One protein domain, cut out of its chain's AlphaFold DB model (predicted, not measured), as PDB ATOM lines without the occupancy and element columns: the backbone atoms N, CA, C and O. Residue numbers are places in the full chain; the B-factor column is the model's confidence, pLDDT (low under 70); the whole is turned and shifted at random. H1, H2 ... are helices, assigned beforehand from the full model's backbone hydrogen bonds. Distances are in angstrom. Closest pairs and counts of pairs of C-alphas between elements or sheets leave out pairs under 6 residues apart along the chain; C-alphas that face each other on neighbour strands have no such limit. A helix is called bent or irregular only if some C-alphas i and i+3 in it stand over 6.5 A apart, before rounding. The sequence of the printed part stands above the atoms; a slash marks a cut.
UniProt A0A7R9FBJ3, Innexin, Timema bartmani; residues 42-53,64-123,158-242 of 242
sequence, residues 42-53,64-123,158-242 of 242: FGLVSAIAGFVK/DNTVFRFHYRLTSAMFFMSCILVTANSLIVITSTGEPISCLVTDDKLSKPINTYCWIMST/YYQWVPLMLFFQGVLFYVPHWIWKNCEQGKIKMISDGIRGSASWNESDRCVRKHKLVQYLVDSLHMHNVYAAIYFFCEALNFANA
ATOM      1  N   PHE A  42     236.653 253.918 102.051       57.78
ATOM      2  CA  PHE A  42     238.097 253.816 101.869       57.78
ATOM      3  C   PHE A  42     238.621 252.375 101.800       57.78
ATOM      4  O   PHE A  42     239.577 252.151 101.073       57.78
ATOM      5  N   GLY A  43     238.014 251.392 102.478       63.16
ATOM      6  CA  GLY A  43     238.429 249.983 102.375       63.16
ATOM      7  C   GLY A  43     238.121 249.372 101.004       63.16
ATOM      8  O   GLY A  43     238.980 248.739 100.393       63.16
ATOM      9  N   LEU A  44     236.923 249.643 100.474       63.19
ATOM     10  CA  LEU A  44     236.509 249.237  99.125       63.19
ATOM     11  C   LEU A  44     237.313 249.970  98.045       63.19
ATOM     12  O   LEU A  44     237.813 249.349  97.112       63.19
ATOM     13  N   VAL A  45     237.506 251.282  98.201       63.38
ATOM     14  CA  VAL A  45     238.295 252.103  97.270       63.38
ATOM     15  C   VAL A  45     239.777 251.728  97.310       63.38
ATOM     16  O   VAL A  45     240.416 251.695  96.263       63.38
ATOM     17  N   SER A  46     240.328 251.385  98.477       63.53
ATOM     18  CA  SER A  46     241.714 250.921  98.616       63.53
ATOM     19  C   SER A  46     241.930 249.555  97.965       63.53
ATOM     20  O   SER A  46     242.933 249.375  97.278       63.53
ATOM     21  N   ALA A  47     240.970 248.630  98.085       63.69
ATOM     22  CA  ALA A  47     241.013 247.363  97.360       63.69
ATOM     23  C   ALA A  47     240.998 247.599  95.839       63.69
ATOM     24  O   ALA A  47     241.888 247.116  95.140       63.69
ATOM     25  N   ILE A  48     240.069 248.422  95.333       65.69
ATOM     26  CA  ILE A  48     239.989 248.785  93.904       65.69
ATOM     27  C   ILE A  48     241.297 249.437  93.431       65.69
ATOM     28  O   ILE A  48     241.871 249.020  92.426       65.69
ATOM     29  N   ALA A  49     241.805 250.430  94.164       63.69
ATOM     30  CA  ALA A  49     243.036 251.138  93.826       63.69
ATOM     31  C   ALA A  49     244.265 250.216  93.868       63.69
ATOM     32  O   ALA A  49     245.142 250.331  93.014       63.69
ATOM     33  N   GLY A  50     244.312 249.268  94.809       63.22
ATOM     34  CA  GLY A  50     245.332 248.225  94.878       63.22
ATOM     35  C   GLY A  50     245.304 247.321  93.648       63.22
ATOM     36  O   GLY A  50     246.332 247.148  92.996       63.22
ATOM     37  N   PHE A  51     244.129 246.823  93.254       62.66
ATOM     38  CA  PHE A  51     243.976 246.009  92.045       62.66
ATOM     39  C   PHE A  51     244.344 246.778  90.767       62.66
ATOM     40  O   PHE A  51     245.031 246.228  89.905       62.66
ATOM     41  N   VAL A  52     243.967 248.056  90.652       63.72
ATOM     42  CA  VAL A  52     244.307 248.901  89.493       63.72
ATOM     43  C   VAL A  52     245.808 249.212  89.448       63.72
ATOM     44  O   VAL A  52     246.439 249.035  88.405       63.72
ATOM     45  N   LYS A  53     246.419 249.597  90.577       56.62
ATOM     46  CA  LYS A  53     247.849 249.946  90.663       56.62
ATOM     47  C   LYS A  53     248.758 248.730  90.447       56.62
ATOM     48  O   LYS A  53     249.741 248.837  89.718       56.62
ATOM     49  N   ASP A  64     250.123 238.491  74.677       67.12
ATOM     50  CA  ASP A  64     248.705 238.120  74.747       67.12
ATOM     51  C   ASP A  64     247.838 238.904  73.746       67.12
ATOM     52  O   ASP A  64     247.979 240.124  73.606       67.12
ATOM     53  N   ASN A  65     246.856 238.231  73.139       74.31
ATOM     54  CA  ASN A  65     245.832 238.861  72.300       74.31
ATOM     55  C   ASN A  65     244.918 239.801  73.128       74.31
ATOM     56  O   ASN A  65     244.682 239.601  74.325       74.31
ATOM     57  N   THR A  66     244.352 240.829  72.493       71.44
ATOM     58  CA  THR A  66     243.494 241.843  73.138       71.44
ATOM     59  C   THR A  66     242.285 241.213  73.838       71.44
ATOM     60  O   THR A  66     241.894 241.653  74.922       71.44
ATOM     61  N   VAL A  67     241.746 240.132  73.264       74.12
ATOM     62  CA  VAL A  67     240.608 239.372  73.805       74.12
ATOM     63  C   VAL A  67     240.947 238.721  75.147       74.12
ATOM     64  O   VAL A  67     240.189 238.879  76.106       74.12
ATOM     65  N   PHE A  68     242.115 238.075  75.259       73.25
ATOM     66  CA  PHE A  68     242.613 237.543  76.534       73.25
ATOM     67  C   PHE A  68     242.698 238.656  77.572       73.25
ATOM     68  O   PHE A  68     242.218 238.517  78.697       73.25
ATOM     69  N   ARG A  69     243.274 239.793  77.168       73.06
ATOM     70  CA  ARG A  69     243.495 240.946  78.038       73.06
ATOM     71  C   ARG A  69     242.200 241.494  78.619       73.06
ATOM     72  O   ARG A  69     242.184 241.844  79.794       73.06
ATOM     73  N   PHE A  70     241.128 241.530  77.839       76.19
ATOM     74  CA  PHE A  70     239.818 241.954  78.320       76.19
ATOM     75  C   PHE A  70     239.216 240.946  79.311       76.19
ATOM     76  O   PHE A  70     238.816 241.344  80.405       76.19
ATOM     77  N   HIS A  71     239.258 239.648  78.994       77.44
ATOM     78  CA  HIS A  71     238.695 238.586  79.837       77.44
ATOM     79  C   HIS A  71     239.349 238.523  81.227       77.44
ATOM     80  O   HIS A  71     238.667 238.613  82.250       77.44
ATOM     81  N   TYR A  72     240.684 238.457  81.301       76.62
ATOM     82  CA  TYR A  72     241.357 238.338  82.601       76.62
ATOM     83  C   TYR A  72     241.517 239.679  83.337       76.62
ATOM     84  O   TYR A  72     241.841 239.686  84.530       76.62
ATOM     85  N   ARG A  73     241.406 240.835  82.657       77.75
ATOM     86  CA  ARG A  73     241.527 242.158  83.308       77.75
ATOM     87  C   ARG A  73     240.205 242.779  83.678       77.75
ATOM     88  O   ARG A  73     240.097 243.228  84.812       77.75
ATOM     89  N   LEU A  74     239.260 242.850  82.751       80.62
ATOM     90  CA  LEU A  74     237.997 243.520  83.006       80.62
ATOM     91  C   LEU A  74     236.995 242.547  83.614       80.62
ATOM     92  O   LEU A  74     236.531 242.776  84.728       80.62
ATOM     93  N   THR A  75     236.725 241.439  82.926       84.94
ATOM     94  CA  THR A  75     235.654 240.512  83.303       84.94
ATOM     95  C   THR A  75     235.917 239.871  84.664       84.94
ATOM     96  O   THR A  75     235.085 239.975  85.564       84.94
ATOM     97  N   SER A  76     237.112 239.308  84.884       84.44
ATOM     98  CA  SER A  76     237.444 238.724  86.193       84.44
ATOM     99  C   SER A  76     237.395 239.769  87.319       84.44
ATOM    100  O   SER A  76     236.915 239.478  88.411       84.44
ATOM    101  N   ALA A  77     237.871 240.998  87.075       84.31
ATOM    102  CA  ALA A  77     237.860 242.061  88.077       84.31
ATOM    103  C   ALA A  77     236.435 242.507  88.417       84.31
ATOM    104  O   ALA A  77     236.135 242.695  89.591       84.31
ATOM    105  N   MET A  78     235.550 242.620  87.425       86.00
ATOM    106  CA  MET A  78     234.135 242.918  87.647       86.00
ATOM    107  C   MET A  78     233.462 241.851  88.512       86.00
ATOM    108  O   MET A  78     232.770 242.203  89.464       86.00
ATOM    109  N   PHE A  79     233.703 240.562  88.246       89.25
ATOM    110  CA  PHE A  79     233.135 239.482  89.059       89.25
ATOM    111  C   PHE A  79     233.645 239.498  90.499       89.25
ATOM    112  O   PHE A  79     232.839 239.433  91.427       89.25
ATOM    113  N   PHE A  80     234.954 239.668  90.712       86.44
ATOM    114  CA  PHE A  80     235.501 239.786  92.066       86.44
ATOM    115  C   PHE A  80     234.998 241.039  92.789       86.44
ATOM    116  O   PHE A  80     234.670 240.967  93.970       86.44
ATOM    117  N   MET A  81     234.871 242.167  92.090       85.94
ATOM    118  CA  MET A  81     234.307 243.391  92.657       85.94
ATOM    119  C   MET A  81     232.855 243.205  93.081       85.94
ATOM    120  O   MET A  81     232.507 243.532  94.213       85.94
ATOM    121  N   SER A  82     232.019 242.627  92.221       86.19
ATOM    122  CA  SER A  82     230.630 242.318  92.555       86.19
ATOM    123  C   SER A  82     230.530 241.305  93.696       86.19
ATOM    124  O   SER A  82     229.728 241.497  94.604       86.19
ATOM    125  N   CYS A  83     231.389 240.282  93.724       87.69
ATOM    126  CA  CYS A  83     231.469 239.329  94.832       87.69
ATOM    127  C   CYS A  83     231.777 240.037  96.158       87.69
ATOM    128  O   CYS A  83     231.091 239.811  97.157       87.69
ATOM    129  N   ILE A  84     232.776 240.925  96.175       85.06
ATOM    130  CA  ILE A  84     233.145 241.708  97.360       85.06
ATOM    131  C   ILE A  84     231.996 242.629  97.771       85.06
ATOM    132  O   ILE A  84     231.689 242.700  98.955       85.06
ATOM    133  N   LEU A  85     231.337 243.303  96.825       84.75
ATOM    134  CA  LEU A  85     230.209 244.195  97.111       84.75
ATOM    135  C   LEU A  85     229.030 243.445  97.737       84.75
ATOM    136  O   LEU A  85     228.503 243.878  98.760       84.75
ATOM    137  N   VAL A  86     228.639 242.302  97.166       85.06
ATOM    138  CA  VAL A  86     227.549 241.475  97.703       85.06
ATOM    139  C   VAL A  86     227.915 240.947  99.090       85.06
ATOM    140  O   VAL A  86     227.116 241.065 100.014       85.06
ATOM    141  N   THR A  87     229.141 240.443  99.260       83.44
ATOM    142  CA  THR A  87     229.628 239.928 100.549       83.44
ATOM    143  C   THR A  87     229.685 241.035 101.601       83.44
ATOM    144  O   THR A  87     229.251 240.844 102.735       83.44
ATOM    145  N   ALA A  88     230.174 242.220 101.233       81.62
ATOM    146  CA  ALA A  88     230.218 243.376 102.116       81.62
ATOM    147  C   ALA A  88     228.807 243.767 102.561       81.62
ATOM    148  O   ALA A  88     228.579 243.918 103.756       81.62
ATOM    149  N   ASN A  89     227.847 243.838 101.638       78.50
ATOM    150  CA  ASN A  89     226.456 244.133 101.971       78.50
ATOM    151  C   ASN A  89     225.845 243.067 102.890       78.50
ATOM    152  O   ASN A  89     225.204 243.421 103.877       78.50
ATOM    153  N   SER A  90     226.090 241.777 102.638       75.00
ATOM    154  CA  SER A  90     225.607 240.715 103.528       75.00
ATOM    155  C   SER A  90     226.237 240.790 104.921       75.00
ATOM    156  O   SER A  90     225.542 240.626 105.918       75.00
ATOM    157  N   LEU A  91     227.533 241.105 105.015       73.25
ATOM    158  CA  LEU A  91     228.227 241.247 106.295       73.25
ATOM    159  C   LEU A  91     227.770 242.491 107.058       73.25
ATOM    160  O   LEU A  91     227.664 242.443 108.281       73.25
ATOM    161  N   ILE A  92     227.468 243.596 106.372       72.12
ATOM    162  CA  ILE A  92     226.875 244.785 106.998       72.12
ATOM    163  C   ILE A  92     225.550 244.426 107.635       72.12
ATOM    164  O   ILE A  92     225.366 244.706 108.808       72.12
ATOM    165  N   VAL A  93     224.650 243.793 106.881       69.12
ATOM    166  CA  VAL A  93     223.338 243.401 107.402       69.12
ATOM    167  C   VAL A  93     223.532 242.521 108.637       69.12
ATOM    168  O   VAL A  93     223.093 242.882 109.722       69.12
ATOM    169  N   ILE A  94     224.335 241.462 108.535       68.00
ATOM    170  CA  ILE A  94     224.600 240.557 109.662       68.00
ATOM    171  C   ILE A  94     225.222 241.290 110.868       68.00
ATOM    172  O   ILE A  94     224.861 241.012 112.007       68.00
ATOM    173  N   THR A  95     226.129 242.250 110.659       62.78
ATOM    174  CA  THR A  95     226.800 242.969 111.762       62.78
ATOM    175  C   THR A  95     225.996 244.141 112.334       62.78
ATOM    176  O   THR A  95     226.219 244.509 113.486       62.78
ATOM    177  N   SER A  96     225.082 244.734 111.562       61.41
ATOM    178  CA  SER A  96     224.270 245.891 111.956       61.41
ATOM    179  C   SER A  96     222.910 245.502 112.526       61.41
ATOM    180  O   SER A  96     222.482 246.120 113.498       61.41
ATOM    181  N   THR A  97     222.234 244.503 111.953       59.84
ATOM    182  CA  THR A  97     220.923 244.019 112.424       59.84
ATOM    183  C   THR A  97     221.021 242.716 113.212       59.84
ATOM    184  O   THR A  97     220.033 242.287 113.794       59.84
ATOM    185  N   GLY A  98     222.203 242.094 113.271       62.31
ATOM    186  CA  GLY A  98     222.450 240.856 114.014       62.31
ATOM    187  C   GLY A  98     221.969 239.593 113.297       62.31
ATOM    188  O   GLY A  98     222.500 238.517 113.561       62.31
ATOM    189  N   GLU A  99     221.006 239.706 112.378       65.88
ATOM    190  CA  GLU A  99     220.377 238.577 111.687       65.88
ATOM    191  C   GLU A  99     220.061 238.932 110.219       65.88
ATOM    192  O   GLU A  99     219.648 240.064 109.938       65.88
ATOM    193  N   PRO A 100     220.261 237.996 109.266       66.62
ATOM    194  CA  PRO A 100     220.015 238.230 107.840       66.62
ATOM    195  C   PRO A 100     218.520 238.294 107.486       66.62
ATOM    196  O   PRO A 100     218.159 238.883 106.470       66.62
ATOM    197  N   ILE A 101     217.659 237.689 108.313       74.19
ATOM    198  CA  ILE A 101     216.197 237.687 108.196       74.19
ATOM    199  C   ILE A 101     215.622 237.813 109.610       74.19
ATOM    200  O   ILE A 101     216.081 237.120 110.513       74.19
ATOM    201  N   SER A 102     214.614 238.671 109.787       77.50
ATOM    202  CA  SER A 102     213.855 238.796 111.034       77.50
ATOM    203  C   SER A 102     212.459 238.206 110.827       77.50
ATOM    204  O   SER A 102     211.661 238.744 110.060       77.50
ATOM    205  N   CYS A 103     212.187 237.064 111.456       79.44
ATOM    206  CA  CYS A 103     210.880 236.416 111.471       79.44
ATOM    207  C   CYS A 103     210.052 236.973 112.645       79.44
ATOM    208  O   CYS A 103     210.573 237.230 113.731       79.44
ATOM    209  N   LEU A 104     208.748 237.167 112.426       80.94
ATOM    210  CA  LEU A 104     207.813 237.557 113.481       80.94
ATOM    211  C   LEU A 104     207.575 236.349 114.395       80.94
ATOM    212  O   LEU A 104     207.015 235.344 113.960       80.94
ATOM    213  N   VAL A 105     208.006 236.440 115.652       81.19
ATOM    214  CA  VAL A 105     207.881 235.365 116.646       81.19
ATOM    215  C   VAL A 105     207.203 235.926 117.894       81.19
ATOM    216  O   VAL A 105     207.498 237.039 118.312       81.19
ATOM    217  N   THR A 106     206.281 235.165 118.486       79.56
ATOM    218  CA  THR A 106     205.540 235.570 119.695       79.56
ATOM    219  C   THR A 106     206.392 235.512 120.971       79.56
ATOM    220  O   THR A 106     206.082 236.190 121.943       79.56
ATOM    221  N   ASP A 107     207.461 234.710 120.974       84.44
ATOM    222  CA  ASP A 107     208.427 234.593 122.071       84.44
ATOM    223  C   ASP A 107     209.819 235.079 121.634       84.44
ATOM    224  O   ASP A 107     210.490 234.461 120.799       84.44
ATOM    225  N   ASP A 108     210.278 236.165 122.255       78.75
ATOM    226  CA  ASP A 108     211.579 236.785 121.997       78.75
ATOM    227  C   ASP A 108     212.758 235.833 122.251       78.75
ATOM    228  O   ASP A 108     213.812 235.973 121.624       78.75
ATOM    229  N   LYS A 109     212.609 234.829 123.130       80.94
ATOM    230  CA  LYS A 109     213.678 233.855 123.421       80.94
ATOM    231  C   LYS A 109     213.946 232.915 122.249       80.94
ATOM    232  O   LYS A 109     215.054 232.387 122.136       80.94
ATOM    233  N   LEU A 110     212.955 232.715 121.384       82.31
ATOM    234  CA  LEU A 110     213.022 231.799 120.248       82.31
ATOM    235  C   LEU A 110     213.339 232.514 118.923       82.31
ATOM    236  O   LEU A 110     213.567 231.856 117.910       82.31
ATOM    237  N   SER A 111     213.426 233.847 118.939       81.94
ATOM    238  CA  SER A 111     213.757 234.681 117.775       81.94
ATOM    239  C   SER A 111     215.021 234.204 117.046       81.94
ATOM    240  O   SER A 111     214.959 233.847 115.875       81.94
ATOM    241  N   LYS A 112     216.147 234.069 117.754       83.00
ATOM    242  CA  LYS A 112     217.447 233.669 117.178       83.00
ATOM    243  C   LYS A 112     217.451 232.313 116.456       83.00
ATOM    244  O   LYS A 112     217.873 232.252 115.295       83.00
ATOM    245  N   PRO A 113     217.035 231.200 117.096       85.88
ATOM    246  CA  PRO A 113     217.012 229.905 116.424       85.88
ATOM    247  C   PRO A 113     215.987 229.861 115.286       85.88
ATOM    248  O   PRO A 113     216.287 229.261 114.256       85.88
ATOM    249  N   ILE A 114     214.833 230.531 115.414       84.19
ATOM    250  CA  ILE A 114     213.858 230.621 114.316       84.19
ATOM    251  C   ILE A 114     214.431 231.407 113.146       84.19
ATOM    252  O   ILE A 114     214.327 230.946 112.020       84.19
ATOM    253  N   ASN A 115     215.089 232.538 113.381       83.12
ATOM    254  CA  ASN A 115     215.676 233.353 112.317       83.12
ATOM    255  C   ASN A 115     216.803 232.606 111.596       83.12
ATOM    256  O   ASN A 115     216.906 232.654 110.371       83.12
ATOM    257  N   THR A 116     217.584 231.814 112.333       82.38
ATOM    258  CA  THR A 116     218.584 230.906 111.751       82.38
ATOM    259  C   THR A 116     217.927 229.798 110.928       82.38
ATOM    260  O   THR A 116     218.374 229.502 109.821       82.38
ATOM    261  N   TYR A 117     216.842 229.206 111.428       83.69
ATOM    262  CA  TYR A 117     216.080 228.198 110.698       83.69
ATOM    263  C   TYR A 117     215.433 228.777 109.432       83.69
ATOM    264  O   TYR A 117     215.607 228.198 108.369       83.69
ATOM    265  N   CYS A 118     214.782 229.943 109.515       81.50
ATOM    266  CA  CYS A 118     214.237 230.710 108.389       81.50
ATOM    267  C   CYS A 118     215.316 231.058 107.346       81.50
ATOM    268  O   CYS A 118     215.014 231.229 106.170       81.50
ATOM    269  N   TRP A 119     216.570 231.235 107.775       79.00
ATOM    270  CA  TRP A 119     217.686 231.527 106.881       79.00
ATOM    271  C   TRP A 119     218.215 230.277 106.173       79.00
ATOM    272  O   TRP A 119     218.506 230.336 104.980       79.00
ATOM    273  N   ILE A 120     218.371 229.161 106.891       82.06
ATOM    274  CA  ILE A 120     218.896 227.901 106.338       82.06
ATOM    275  C   ILE A 120     217.832 227.212 105.483       82.06
ATOM    276  O   ILE A 120     218.110 226.784 104.363       82.06
ATOM    277  N   MET A 121     216.618 227.107 106.019       78.06
ATOM    278  CA  MET A 121     215.461 226.567 105.329       78.06
ATOM    279  C   MET A 121     214.897 227.661 104.432       78.06
ATOM    280  O   MET A 121     214.460 228.698 104.918       78.06
ATOM    281  N   SER A 122     214.915 227.447 103.120       72.06
ATOM    282  CA  SER A 122     214.450 228.446 102.157       72.06
ATOM    283  C   SER A 122     213.058 228.975 102.510       72.06
ATOM    284  O   SER A 122     212.127 228.188 102.705       72.06
ATOM    285  N   THR A 123     212.893 230.295 102.518       79.38
ATOM    286  CA  THR A 123     211.574 230.917 102.645       79.38
ATOM    287  C   THR A 123     210.797 230.779 101.338       79.38
ATOM    288  O   THR A 123     211.378 230.636 100.254       79.38
ATOM    289  N   TYR A 158     218.241 231.218  96.619       81.56
ATOM    290  CA  TYR A 158     219.356 231.550  95.726       81.56
ATOM    291  C   TYR A 158     220.407 232.473  96.357       81.56
ATOM    292  O   TYR A 158     221.586 232.360  96.028       81.56
ATOM    293  N   TYR A 159     220.018 233.356  97.283       80.31
ATOM    294  CA  TYR A 159     220.905 234.373  97.871       80.31
ATOM    295  C   TYR A 159     222.145 233.793  98.564       80.31
ATOM    296  O   TYR A 159     223.186 234.443  98.589       80.31
ATOM    297  N   GLN A 160     222.050 232.570  99.087       82.06
ATOM    298  CA  GLN A 160     223.168 231.867  99.719       82.06
ATOM    299  C   GLN A 160     224.266 231.505  98.705       82.06
ATOM    300  O   GLN A 160     225.454 231.562  99.015       82.06
ATOM    301  N   TRP A 161     223.872 231.168  97.476       88.50
ATOM    302  CA  TRP A 161     224.768 230.658  96.437       88.50
ATOM    303  C   TRP A 161     225.296 231.752  95.510       88.50
ATOM    304  O   TRP A 161     226.336 231.563  94.886       88.50
ATOM    305  N   VAL A 162     224.625 232.906  95.437       89.88
ATOM    306  CA  VAL A 162     225.032 234.027  94.571       89.88
ATOM    307  C   VAL A 162     226.496 234.442  94.805       89.88
ATOM    308  O   VAL A 162     227.254 234.423  93.835       89.88
ATOM    309  N   PRO A 163     226.964 234.753  96.033       87.44
ATOM    310  CA  PRO A 163     228.350 235.183  96.241       87.44
ATOM    311  C   PRO A 163     229.361 234.095  95.856       87.44
ATOM    312  O   PRO A 163     230.403 234.391  95.274       87.44
ATOM    313  N   LEU A 164     229.026 232.830  96.133       89.25
ATOM    314  CA  LEU A 164     229.865 231.682  95.803       89.25
ATOM    315  C   LEU A 164     230.007 231.510  94.284       89.25
ATOM    316  O   LEU A 164     231.116 231.329  93.785       89.25
ATOM    317  N   MET A 165     228.903 231.626  93.542       91.69
ATOM    318  CA  MET A 165     228.911 231.533  92.083       91.69
ATOM    319  C   MET A 165     229.675 232.692  91.441       91.69
ATOM    320  O   MET A 165     230.473 232.450  90.540       91.69
ATOM    321  N   LEU A 166     229.524 233.928  91.938       90.19
ATOM    322  CA  LEU A 166     230.316 235.064  91.447       90.19
ATOM    323  C   LEU A 166     231.819 234.868  91.685       90.19
ATOM    324  O   LEU A 166     232.630 235.228  90.829       90.19
ATOM    325  N   PHE A 167     232.200 234.294  92.828       88.81
ATOM    326  CA  PHE A 167     233.594 233.974  93.116       88.81
ATOM    327  C   PHE A 167     234.142 232.916  92.150       88.81
ATOM    328  O   PHE A 167     235.177 233.142  91.521       88.81
ATOM    329  N   PHE A 168     233.436 231.792  91.983       91.19
ATOM    330  CA  PHE A 168     233.848 230.736  91.055       91.19
ATOM    331  C   PHE A 168     233.919 231.226  89.612       91.19
ATOM    332  O   PHE A 168     234.885 230.927  88.914       91.19
ATOM    333  N   GLN A 169     232.951 232.033  89.181       90.50
ATOM    334  CA  GLN A 169     232.956 232.646  87.860       90.50
ATOM    335  C   GLN A 169     234.186 233.547  87.677       90.50
ATOM    336  O   GLN A 169     234.910 233.412  86.693       90.50
ATOM    337  N   GLY A 170     234.501 234.401  88.658       89.19
ATOM    338  CA  GLY A 170     235.715 235.223  88.641       89.19
ATOM    339  C   GLY A 170     237.008 234.401  88.552       89.19
ATOM    340  O   GLY A 170     237.931 234.786  87.828       89.19
ATOM    341  N   VAL A 171     237.067 233.255  89.240       88.81
ATOM    342  CA  VAL A 171     238.196 232.313  89.165       88.81
ATOM    343  C   VAL A 171     238.288 231.670  87.783       88.81
ATOM    344  O   VAL A 171     239.371 231.683  87.202       88.81
ATOM    345  N   LEU A 172     237.185 231.166  87.222       88.31
ATOM    346  CA  LEU A 172     237.160 230.528  85.899       88.31
ATOM    347  C   LEU A 172     237.672 231.465  84.800       88.31
ATOM    348  O   LEU A 172     238.509 231.057  84.001       88.31
ATOM    349  N   PHE A 173     237.294 232.747  84.828       87.12
ATOM    350  CA  PHE A 173     237.837 233.751  83.904       87.12
ATOM    351  C   PHE A 173     239.327 234.074  84.128       87.12
ATOM    352  O   PHE A 173     239.987 234.617  83.241       87.12
ATOM    353  N   TYR A 174     239.884 233.765  85.302       85.88
ATOM    354  CA  TYR A 174     241.304 233.965  85.606       85.88
ATOM    355  C   TYR A 174     242.175 232.741  85.271       85.88
ATOM    356  O   TYR A 174     243.370 232.897  85.001       85.88
ATOM    357  N   VAL A 175     241.597 231.535  85.246       86.69
ATOM    358  CA  VAL A 175     242.311 230.266  85.006       86.69
ATOM    359  C   VAL A 175     243.110 230.263  83.692       86.69
ATOM    360  O   VAL A 175     244.302 229.952  83.760       86.69
ATOM    361  N   PRO A 176     242.562 230.663  82.525       85.00
ATOM    362  CA  PRO A 176     243.313 230.663  81.265       85.00
ATOM    363  C   PRO A 176     244.568 231.539  81.334       85.00
ATOM    364  O   PRO A 176     245.637 231.156  80.866       85.00
ATOM    365  N   HIS A 177     244.474 232.694  82.003       82.25
ATOM    366  CA  HIS A 177     245.620 233.577  82.213       82.25
ATOM    367  C   HIS A 177     246.656 232.977  83.169       82.25
ATOM    368  O   HIS A 177     247.861 233.140  82.965       82.25
ATOM    369  N   TRP A 178     246.207 232.297  84.225       83.06
ATOM    370  CA  TRP A 178     247.102 231.637  85.171       83.06
ATOM    371  C   TRP A 178     247.876 230.491  84.507       83.06
ATOM    372  O   TRP A 178     249.100 230.443  84.634       83.06
ATOM    373  N   ILE A 179     247.192 229.635  83.737       85.19
ATOM    374  CA  ILE A 179     247.809 228.554  82.952       85.19
ATOM    375  C   ILE A 179     248.837 229.140  81.983       85.19
ATOM    376  O   ILE A 179     250.006 228.761  82.027       85.19
ATOM    377  N   TRP A 180     248.434 230.132  81.186       82.00
ATOM    378  CA  TRP A 180     249.325 230.784  80.231       82.00
ATOM    379  C   TRP A 180     250.581 231.354  80.896       82.00
ATOM    380  O   TRP A 180     251.697 231.083  80.462       82.00
ATOM    381  N   LYS A 181     250.431 232.068  82.018       77.94
ATOM    382  CA  LYS A 181     251.561 232.642  82.763       77.94
ATOM    383  C   LYS A 181     252.526 231.571  83.292       77.94
ATOM    384  O   LYS A 181     253.736 231.801  83.280       77.94
ATOM    385  N   ASN A 182     252.012 230.436  83.770       80.62
ATOM    386  CA  ASN A 182     252.835 229.334  84.280       80.62
ATOM    387  C   ASN A 182     253.549 228.556  83.168       80.62
ATOM    388  O   ASN A 182     254.611 227.988  83.416       80.62
ATOM    389  N   CYS A 183     252.987 228.528  81.961       77.12
ATOM    390  CA  CYS A 183     253.576 227.858  80.802       77.12
ATOM    391  C   CYS A 183     254.562 228.751  80.034       77.12
ATOM    392  O   CYS A 183     255.577 228.259  79.544       77.12
ATOM    393  N   GLU A 184     254.299 230.059  79.968       77.81
ATOM    394  CA  GLU A 184     255.160 231.052  79.319       77.81
ATOM    395  C   GLU A 184     256.514 231.190  80.039       77.81
ATOM    396  O   GLU A 184     257.546 231.304  79.385       77.81
ATOM    397  N   GLN A 185     256.533 231.177  81.382       70.19
ATOM    398  CA  GLN A 185     257.735 231.286  82.244       70.19
ATOM    399  C   GLN A 185     258.738 232.398  81.864       70.19
ATOM    400  O   GLN A 185     259.888 232.374  82.292       70.19
ATOM    401  N   GLY A 186     258.315 233.401  81.089       68.81
ATOM    402  CA  GLY A 186     259.188 234.467  80.604       68.81
ATOM    403  C   GLY A 186     260.129 234.045  79.474       68.81
ATOM    404  O   GLY A 186     261.146 234.707  79.285       68.81
ATOM    405  N   LYS A 187     259.813 232.985  78.716       73.81
ATOM    406  CA  LYS A 187     260.582 232.602  77.522       73.81
ATOM    407  C   LYS A 187     260.627 233.735  76.504       73.81
ATOM    408  O   LYS A 187     261.719 234.088  76.070       73.81
ATOM    409  N   ILE A 188     259.487 234.352  76.179       75.69
ATOM    410  CA  ILE A 188     259.482 235.503  75.266       75.69
ATOM    411  C   ILE A 188     260.216 236.695  75.902       75.69
ATOM    412  O   ILE A 188     261.043 237.318  75.239       75.69
ATOM    413  N   LYS A 189     260.082 236.896  77.220       73.75
ATOM    414  CA  LYS A 189     260.769 237.986  77.932       73.75
ATOM    415  C   LYS A 189     262.285 237.864  77.849       73.75
ATOM    416  O   LYS A 189     262.972 238.847  77.606       73.75
ATOM    417  N   MET A 190     262.810 236.651  77.994       74.75
ATOM    418  CA  MET A 190     264.235 236.366  77.844       74.75
ATOM    419  C   MET A 190     264.729 236.660  76.420       74.75
ATOM    420  O   MET A 190     265.836 237.166  76.241       74.75
ATOM    421  N   ILE A 191     263.903 236.373  75.410       76.88
ATOM    422  CA  ILE A 191     264.216 236.625  73.999       76.88
ATOM    423  C   ILE A 191     264.177 238.133  73.695       76.88
ATOM    424  O   ILE A 191     265.076 238.647  73.026       76.88
ATOM    425  N   SER A 192     263.183 238.870  74.202       74.12
ATOM    426  CA  SER A 192     263.052 240.307  73.929       74.12
ATOM    427  C   SER A 192     263.969 241.192  74.767       74.12
ATOM    428  O   SER A 192     264.394 242.243  74.279       74.12
ATOM    429  N   ASP A 193     264.352 240.769  75.975       74.31
ATOM    430  CA  ASP A 193     265.325 241.482  76.810       74.31
ATOM    431  C   ASP A 193     266.700 241.583  76.118       74.31
ATOM    432  O   ASP A 193     267.416 242.562  76.313       74.31
ATOM    433  N   GLY A 194     267.041 240.651  75.215       70.38
ATOM    434  CA  GLY A 194     268.255 240.725  74.390       70.38
ATOM    435  C   GLY A 194     268.272 241.859  73.347       70.38
ATOM    436  O   GLY A 194     269.341 242.195  72.827       70.38
ATOM    437  N   ILE A 195     267.109 242.452  73.047       73.06
ATOM    438  CA  ILE A 195     266.895 243.469  71.997       73.06
ATOM    439  C   ILE A 195     266.380 244.792  72.584       73.06
ATOM    440  O   ILE A 195     266.571 245.861  71.986       73.06
ATOM    441  N   ARG A 196     265.719 244.747  73.748       68.50
ATOM    442  CA  ARG A 196     265.268 245.939  74.473       68.50
ATOM    443  C   ARG A 196     266.459 246.852  74.766       68.50
ATOM    444  O   ARG A 196     267.528 246.415  75.171       68.50
ATOM    445  N   GLY A 197     266.280 248.146  74.508       67.56
ATOM    446  CA  GLY A 197     267.344 249.139  74.666       67.56
ATOM    447  C   GLY A 197     268.326 249.229  73.495       67.56
ATOM    448  O   GLY A 197     269.173 250.119  73.526       67.56
ATOM    449  N   SER A 198     268.178 248.424  72.430       63.03
ATOM    450  CA  SER A 198     269.025 248.489  71.217       63.03
ATOM    451  C   SER A 198     269.034 249.857  70.520       63.03
ATOM    452  O   SER A 198     269.859 250.091  69.643       63.03
ATOM    453  N   ALA A 199     268.152 250.789  70.898       63.41
ATOM    454  CA  ALA A 199     268.172 252.197  70.495       63.41
ATOM    455  C   ALA A 199     269.489 252.925  70.834       63.41
ATOM    456  O   ALA A 199     269.919 253.771  70.063       63.41
ATOM    457  N   SER A 200     270.140 252.560  71.943       68.12
ATOM    458  CA  SER A 200     271.360 253.207  72.462       68.12
ATOM    459  C   SER A 200     272.680 252.657  71.873       68.12
ATOM    460  O   SER A 200     273.752 252.994  72.364       68.12
ATOM    461  N   TRP A 201     272.619 251.746  70.898       71.56
ATOM    462  CA  TRP A 201     273.732 250.866  70.520       71.56
ATOM    463  C   TRP A 201     274.249 251.210  69.120       71.56
ATOM    464  O   TRP A 201     273.458 251.599  68.260       71.56
ATOM    465  N   ASN A 202     275.545 251.000  68.869       77.38
ATOM    466  CA  ASN A 202     276.155 251.217  67.553       77.38
ATOM    467  C   ASN A 202     275.523 250.329  66.459       77.38
ATOM    468  O   ASN A 202     275.097 249.199  66.713       77.38
ATOM    469  N   GLU A 203     275.490 250.834  65.219       79.50
ATOM    470  CA  GLU A 203     274.889 250.176  64.040       79.50
ATOM    471  C   GLU A 203     275.443 248.752  63.803       79.50
ATOM    472  O   GLU A 203     274.697 247.819  63.491       79.50
ATOM    473  N   SER A 204     276.749 248.563  64.019       78.69
ATOM    474  CA  SER A 204     277.454 247.281  63.878       78.69
ATOM    475  C   SER A 204     277.023 246.251  64.930       78.69
ATOM    476  O   SER A 204     276.698 245.112  64.586       78.69
ATOM    477  N   ASP A 205     276.930 246.653  66.201       79.31
ATOM    478  CA  ASP A 205     276.521 245.781  67.312       79.31
ATOM    479  C   ASP A 205     275.054 245.349  67.198       79.31
ATOM    480  O   ASP A 205     274.685 244.221  67.549       79.31
ATOM    481  N   ARG A 206     274.208 246.227  66.645       79.75
ATOM    482  CA  ARG A 206     272.806 245.924  66.327       79.75
ATOM    483  C   ARG A 206     272.686 244.804  65.301       79.75
ATOM    484  O   ARG A 206     271.845 243.921  65.469       79.75
ATOM    485  N   CYS A 207     273.507 244.830  64.250       81.06
ATOM    486  CA  CYS A 207     273.469 243.829  63.184       81.06
ATOM    487  C   CYS A 207     273.843 242.433  63.709       81.06
ATOM    488  O   CYS A 207     273.104 241.468  63.502       81.06
ATOM    489  N   VAL A 208     274.920 242.341  64.498       83.12
ATOM    490  CA  VAL A 208     275.398 241.073  65.080       83.12
ATOM    491  C   VAL A 208     274.358 240.447  66.015       83.12
ATOM    492  O   VAL A 208     274.119 239.239  65.965       83.12
ATOM    493  N   ARG A 209     273.699 241.249  66.862       78.88
ATOM    494  CA  ARG A 209     272.674 240.740  67.790       78.88
ATOM    495  C   ARG A 209     271.381 240.337  67.096       78.88
ATOM    496  O   ARG A 209     270.819 239.304  67.451       78.88
ATOM    497  N   LYS A 210     270.942 241.091  66.081       83.44
ATOM    498  CA  LYS A 210     269.805 240.697  65.234       83.44
ATOM    499  C   LYS A 210     270.068 239.352  64.561       83.44
ATOM    500  O   LYS A 210     269.198 238.492  64.589       83.44
ATOM    501  N   HIS A 211     271.270 239.149  64.021       85.19
ATOM    502  CA  HIS A 211     271.630 237.891  63.371       85.19
ATOM    503  C   HIS A 211     271.594 236.704  64.347       85.19
ATOM    504  O   HIS A 211     270.946 235.702  64.061       85.19
ATOM    505  N   LYS A 212     272.190 236.849  65.542       82.12
ATOM    506  CA  LYS A 212     272.148 235.812  66.593       82.12
ATOM    507  C   LYS A 212     270.728 235.480  67.050       82.12
ATOM    508  O   LYS A 212     270.421 234.321  67.302       82.12
ATOM    509  N   LEU A 213     269.863 236.487  67.150       83.19
ATOM    510  CA  LEU A 213     268.460 236.291  67.498       83.19
ATOM    511  C   LEU A 213     267.707 235.523  66.408       83.19
ATOM    512  O   LEU A 213     266.981 234.587  66.723       83.19
ATOM    513  N   VAL A 214     267.865 235.923  65.143       84.62
ATOM    514  CA  VAL A 214     267.223 235.242  64.009       84.62
ATOM    515  C   VAL A 214     267.677 233.790  63.951       84.62
ATOM    516  O   VAL A 214     266.843 232.906  63.800       84.62
ATOM    517  N   GLN A 215     268.971 233.540  64.150       84.75
ATOM    518  CA  GLN A 215     269.518 232.190  64.203       84.75
ATOM    519  C   GLN A 215     268.901 231.373  65.350       84.75
ATOM    520  O   GLN A 215     268.399 230.280  65.115       84.75
ATOM    521  N   TYR A 216     268.806 231.945  66.555       82.06
ATOM    522  CA  TYR A 216     268.128 231.307  67.690       82.06
ATOM    523  C   TYR A 216     266.644 231.001  67.413       82.06
ATOM    524  O   TYR A 216     266.148 229.943  67.798       82.06
ATOM    525  N   LEU A 217     265.932 231.909  66.739       79.75
ATOM    526  CA  LEU A 217     264.527 231.741  66.361       79.75
ATOM    527  C   LEU A 217     264.339 230.613  65.345       79.75
ATOM    528  O   LEU A 217     263.434 229.801  65.515       79.75
ATOM    529  N   VAL A 218     265.193 230.554  64.320       81.88
ATOM    530  CA  VAL A 218     265.170 229.506  63.288       81.88
ATOM    531  C   VAL A 218     265.484 228.141  63.900       81.88
ATOM    532  O   VAL A 218     264.750 227.187  63.647       81.88
ATOM    533  N   ASP A 219     266.491 228.066  64.771       79.12
ATOM    534  CA  ASP A 219     266.883 226.820  65.440       79.12
ATOM    535  C   ASP A 219     265.823 226.337  66.450       79.12
ATOM    536  O   ASP A 219     265.660 225.137  66.668       79.12
ATOM    537  N   SER A 220     265.054 227.256  67.046       72.56
ATOM    538  CA  SER A 220     264.033 226.930  68.056       72.56
ATOM    539  C   SER A 220     262.630 226.693  67.474       72.56
ATOM    540  O   SER A 220     261.762 226.165  68.171       72.56
ATOM    541  N   LEU A 221     262.386 227.034  66.201       66.62
ATOM    542  CA  LEU A 221     261.051 227.188  65.596       66.62
ATOM    543  C   LEU A 221     260.159 225.930  65.657       66.62
ATOM    544  O   LEU A 221     258.938 226.050  65.680       66.62
ATOM    545  N   HIS A 222     260.744 224.729  65.738       64.38
ATOM    546  CA  HIS A 222     260.009 223.454  65.821       64.38
ATOM    547  C   HIS A 222     259.820 222.904  67.248       64.38
ATOM    548  O   HIS A 222     259.034 221.981  67.453       64.38
ATOM    549  N   MET A 223     260.473 223.486  68.256       64.38
ATOM    550  CA  MET A 223     260.341 223.056  69.658       64.38
ATOM    551  C   MET A 223     259.133 223.702  70.367       64.38
ATOM    552  O   MET A 223     258.831 223.381  71.518       64.38
ATOM    553  N   HIS A 224     258.406 224.593  69.681       67.44
ATOM    554  CA  HIS A 224     257.295 225.378  70.231       67.44
ATOM    555  C   HIS A 224     255.894 224.785  69.975       67.44
ATOM    556  O   HIS A 224     254.899 225.421  70.310       67.44
ATOM    557  N   ASN A 225     255.764 223.554  69.470       75.75
ATOM    558  CA  ASN A 225     254.444 222.933  69.247       75.75
ATOM    559  C   ASN A 225     253.618 222.808  70.541       75.75
ATOM    560  O   ASN A 225     252.413 223.049  70.541       75.75
ATOM    561  N   VAL A 226     254.274 222.509  71.667       80.12
ATOM    562  CA  VAL A 226     253.634 222.484  72.996       80.12
ATOM    563  C   VAL A 226     253.158 223.878  73.408       80.12
ATOM    564  O   VAL A 226     252.090 224.028  73.992       80.12
ATOM    565  N   TYR A 227     253.930 224.910  73.070       78.88
ATOM    566  CA  TYR A 227     253.583 226.299  73.350       78.88
ATOM    567  C   TYR A 227     252.336 226.737  72.568       78.88
ATOM    568  O   TYR A 227     251.395 227.269  73.157       78.88
ATOM    569  N   ALA A 228     252.286 226.428  71.268       82.44
ATOM    570  CA  ALA A 228     251.119 226.683  70.430       82.44
ATOM    571  C   ALA A 228     249.881 225.904  70.913       82.44
ATOM    572  O   ALA A 228     248.796 226.471  71.000       82.44
ATOM    573  N   ALA A 229     250.039 224.632  71.301       84.94
ATOM    574  CA  ALA A 229     248.941 223.825  71.836       84.94
ATOM    575  C   ALA A 229     248.342 224.423  73.122       84.94
ATOM    576  O   ALA A 229     247.123 224.490  73.263       84.94
ATOM    577  N   ILE A 230     249.188 224.906  74.040       84.69
ATOM    578  CA  ILE A 230     248.739 225.571  75.273       84.69
ATOM    579  C   ILE A 230     248.027 226.892  74.954       84.69
ATOM    580  O   ILE A 230     247.006 227.190  75.569       84.69
ATOM    581  N   TYR A 231     248.523 227.663  73.981       84.75
ATOM    582  CA  TYR A 231     247.866 228.897  73.543       84.75
ATOM    583  C   TYR A 231     246.446 228.629  73.023       84.75
ATOM    584  O   TYR A 231     245.489 229.222  73.520       84.75
ATOM    585  N   PHE A 232     246.292 227.678  72.094       87.69
ATOM    586  CA  PHE A 232     244.984 227.305  71.548       87.69
ATOM    587  C   PHE A 232     244.047 226.732  72.612       87.69
ATOM    588  O   PHE A 232     242.856 227.031  72.611       87.69
ATOM    589  N   PHE A 233     244.573 225.948  73.554       88.31
ATOM    590  CA  PHE A 233     243.790 225.452  74.683       88.31
ATOM    591  C   PHE A 233     243.264 226.597  75.561       88.31
ATOM    592  O   PHE A 233     242.087 226.622  75.919       88.31
ATOM    593  N   CYS A 234     244.109 227.583  75.867       85.69
ATOM    594  CA  CYS A 234     243.708 228.777  76.603       85.69
ATOM    595  C   CYS A 234     242.688 229.633  75.823       85.69
ATOM    596  O   CYS A 234     241.814 230.248  76.433       85.69
ATOM    597  N   GLU A 235     242.772 229.667  74.491       85.12
ATOM    598  CA  GLU A 235     241.828 230.391  73.631       85.12
ATOM    599  C   GLU A 235     240.467 229.688  73.590       85.12
ATOM    600  O   GLU A 235     239.438 230.336  73.783       85.12
ATOM    601  N   ALA A 236     240.462 228.359  73.471       86.56
ATOM    602  CA  ALA A 236     239.259 227.541  73.571       86.56
ATOM    603  C   ALA A 236     238.583 227.679  74.946       86.56
ATOM    604  O   ALA A 236     237.366 227.830  75.020       86.56
ATOM    605  N   LEU A 237     239.361 227.693  76.034       85.81
ATOM    606  CA  LEU A 237     238.832 227.927  77.380       85.81
ATOM    607  C   LEU A 237     238.216 229.321  77.537       85.81
ATOM    608  O   LEU A 237     237.191 229.455  78.200       85.81
ATOM    609  N   ASN A 238     238.816 230.361  76.956       84.75
ATOM    610  CA  ASN A 238     238.204 231.690  76.972       84.75
ATOM    611  C   ASN A 238     236.919 231.728  76.154       84.75
ATOM    612  O   ASN A 238     235.943 232.294  76.624       84.75
ATOM    613  N   PHE A 239     236.907 231.108  74.973       84.44
ATOM    614  CA  PHE A 239     235.718 231.042  74.129       84.44
ATOM    615  C   PHE A 239     234.573 230.284  74.808       84.44
ATOM    616  O   PHE A 239     233.432 230.710  74.725       84.44
ATOM    617  N   ALA A 240     234.870 229.202  75.529       86.94
ATOM    618  CA  ALA A 240     233.864 228.453  76.278       86.94
ATOM    619  C   ALA A 240     233.291 229.224  77.484       86.94
ATOM    620  O   ALA A 240     232.196 228.905  77.940       86.94
ATOM    621  N   ASN A 241     234.035 230.193  78.029       83.50
ATOM    622  CA  ASN A 241     233.580 231.032  79.139       83.50
ATOM    623  C   ASN A 241     232.908 232.339  78.678       83.50
ATOM    624  O   ASN A 241     232.268 232.988  79.505       83.50
ATOM    625  N   ALA A 242     233.102 232.749  77.420       77.62
ATOM    626  CA  ALA A 242     232.519 233.954  76.826       77.62
ATOM    627  C   ALA A 242     231.039 233.749  76.475       77.62
ATOM    628  O   ALA A 242     230.259 234.693  76.737       77.62
TER     629      ALA A 242
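What this domain is: This is residues 42 to 53, 64 to 123 and 158 to 242 of the 242 residues of the protein "Innexin" of Timema bartmani (UniProt A0A7R9FBJ3). An open rod: the long helix H2 runs side by side with H4a, the first arm of bent helix H4, while H4b runs beside H7, and H1 lies loosely near H2. H3 makes one end of the rod, and H5 and H6, running opposite ways, make the other. The printed part has 157 residues with seven named helices, H1 to H7 in order, and no named strand: all helix. It is extended, with a radius of gyration of the C-alphas of 26.0 A and spans of 91, 34 and 20 A.

Where its parts are: H2, residues 66 to 97, measures 45.4 A from C-alpha 66 at (243.494, 241.843, 73.138). H4, residues 162 to 184, was assigned as one helix by its hydrogen bonds but is bent, with C-alphas 173 and 176 6.8 A apart; its arms are H4a, 162 to 173, and H4b, 176 to 184. H7, residues 225 to 241, ends at C-alpha (233.580, 231.032, 79.139). H1 is residues 42 to 53, H5 187 to 193 and H6 203 to 220. H3, residues 108 to 120, is irregular: C-alphas 109 and 112 are 7.3 A apart.

How they stand to each other: H2 and H4a touch, closest C-alphas Ser 76 and Gly 170 at 4.6 A, at a shallow tilt of 20 degrees, opposite ways. H4b and H7 touch, closest C-alphas Pro 176 and Cys 234 at 5.0 A. H1 and H2 are close but not clearly touching, Ile 48 to Met 81 at 7.9 A between C-alphas. H3 touches no helix. O i to N i+4 pairs are within hydrogen-bond range throughout H1, H4a, H4b, H5, H6 and H7, in 26 of 28 in H2 and 7 of 9 in H3.

The domain as a whole: The farthest C-alphas, Thr 106 and Ser 204, are 91.8 A apart. Cuts leave gaps of 19.8 A between C-alphas 53 and 64 and 10.4 A between 123 and 158. No link printed whole is long. pLDDT is under 70 in 31 residues, among them 42 to 53 and 93 to 100.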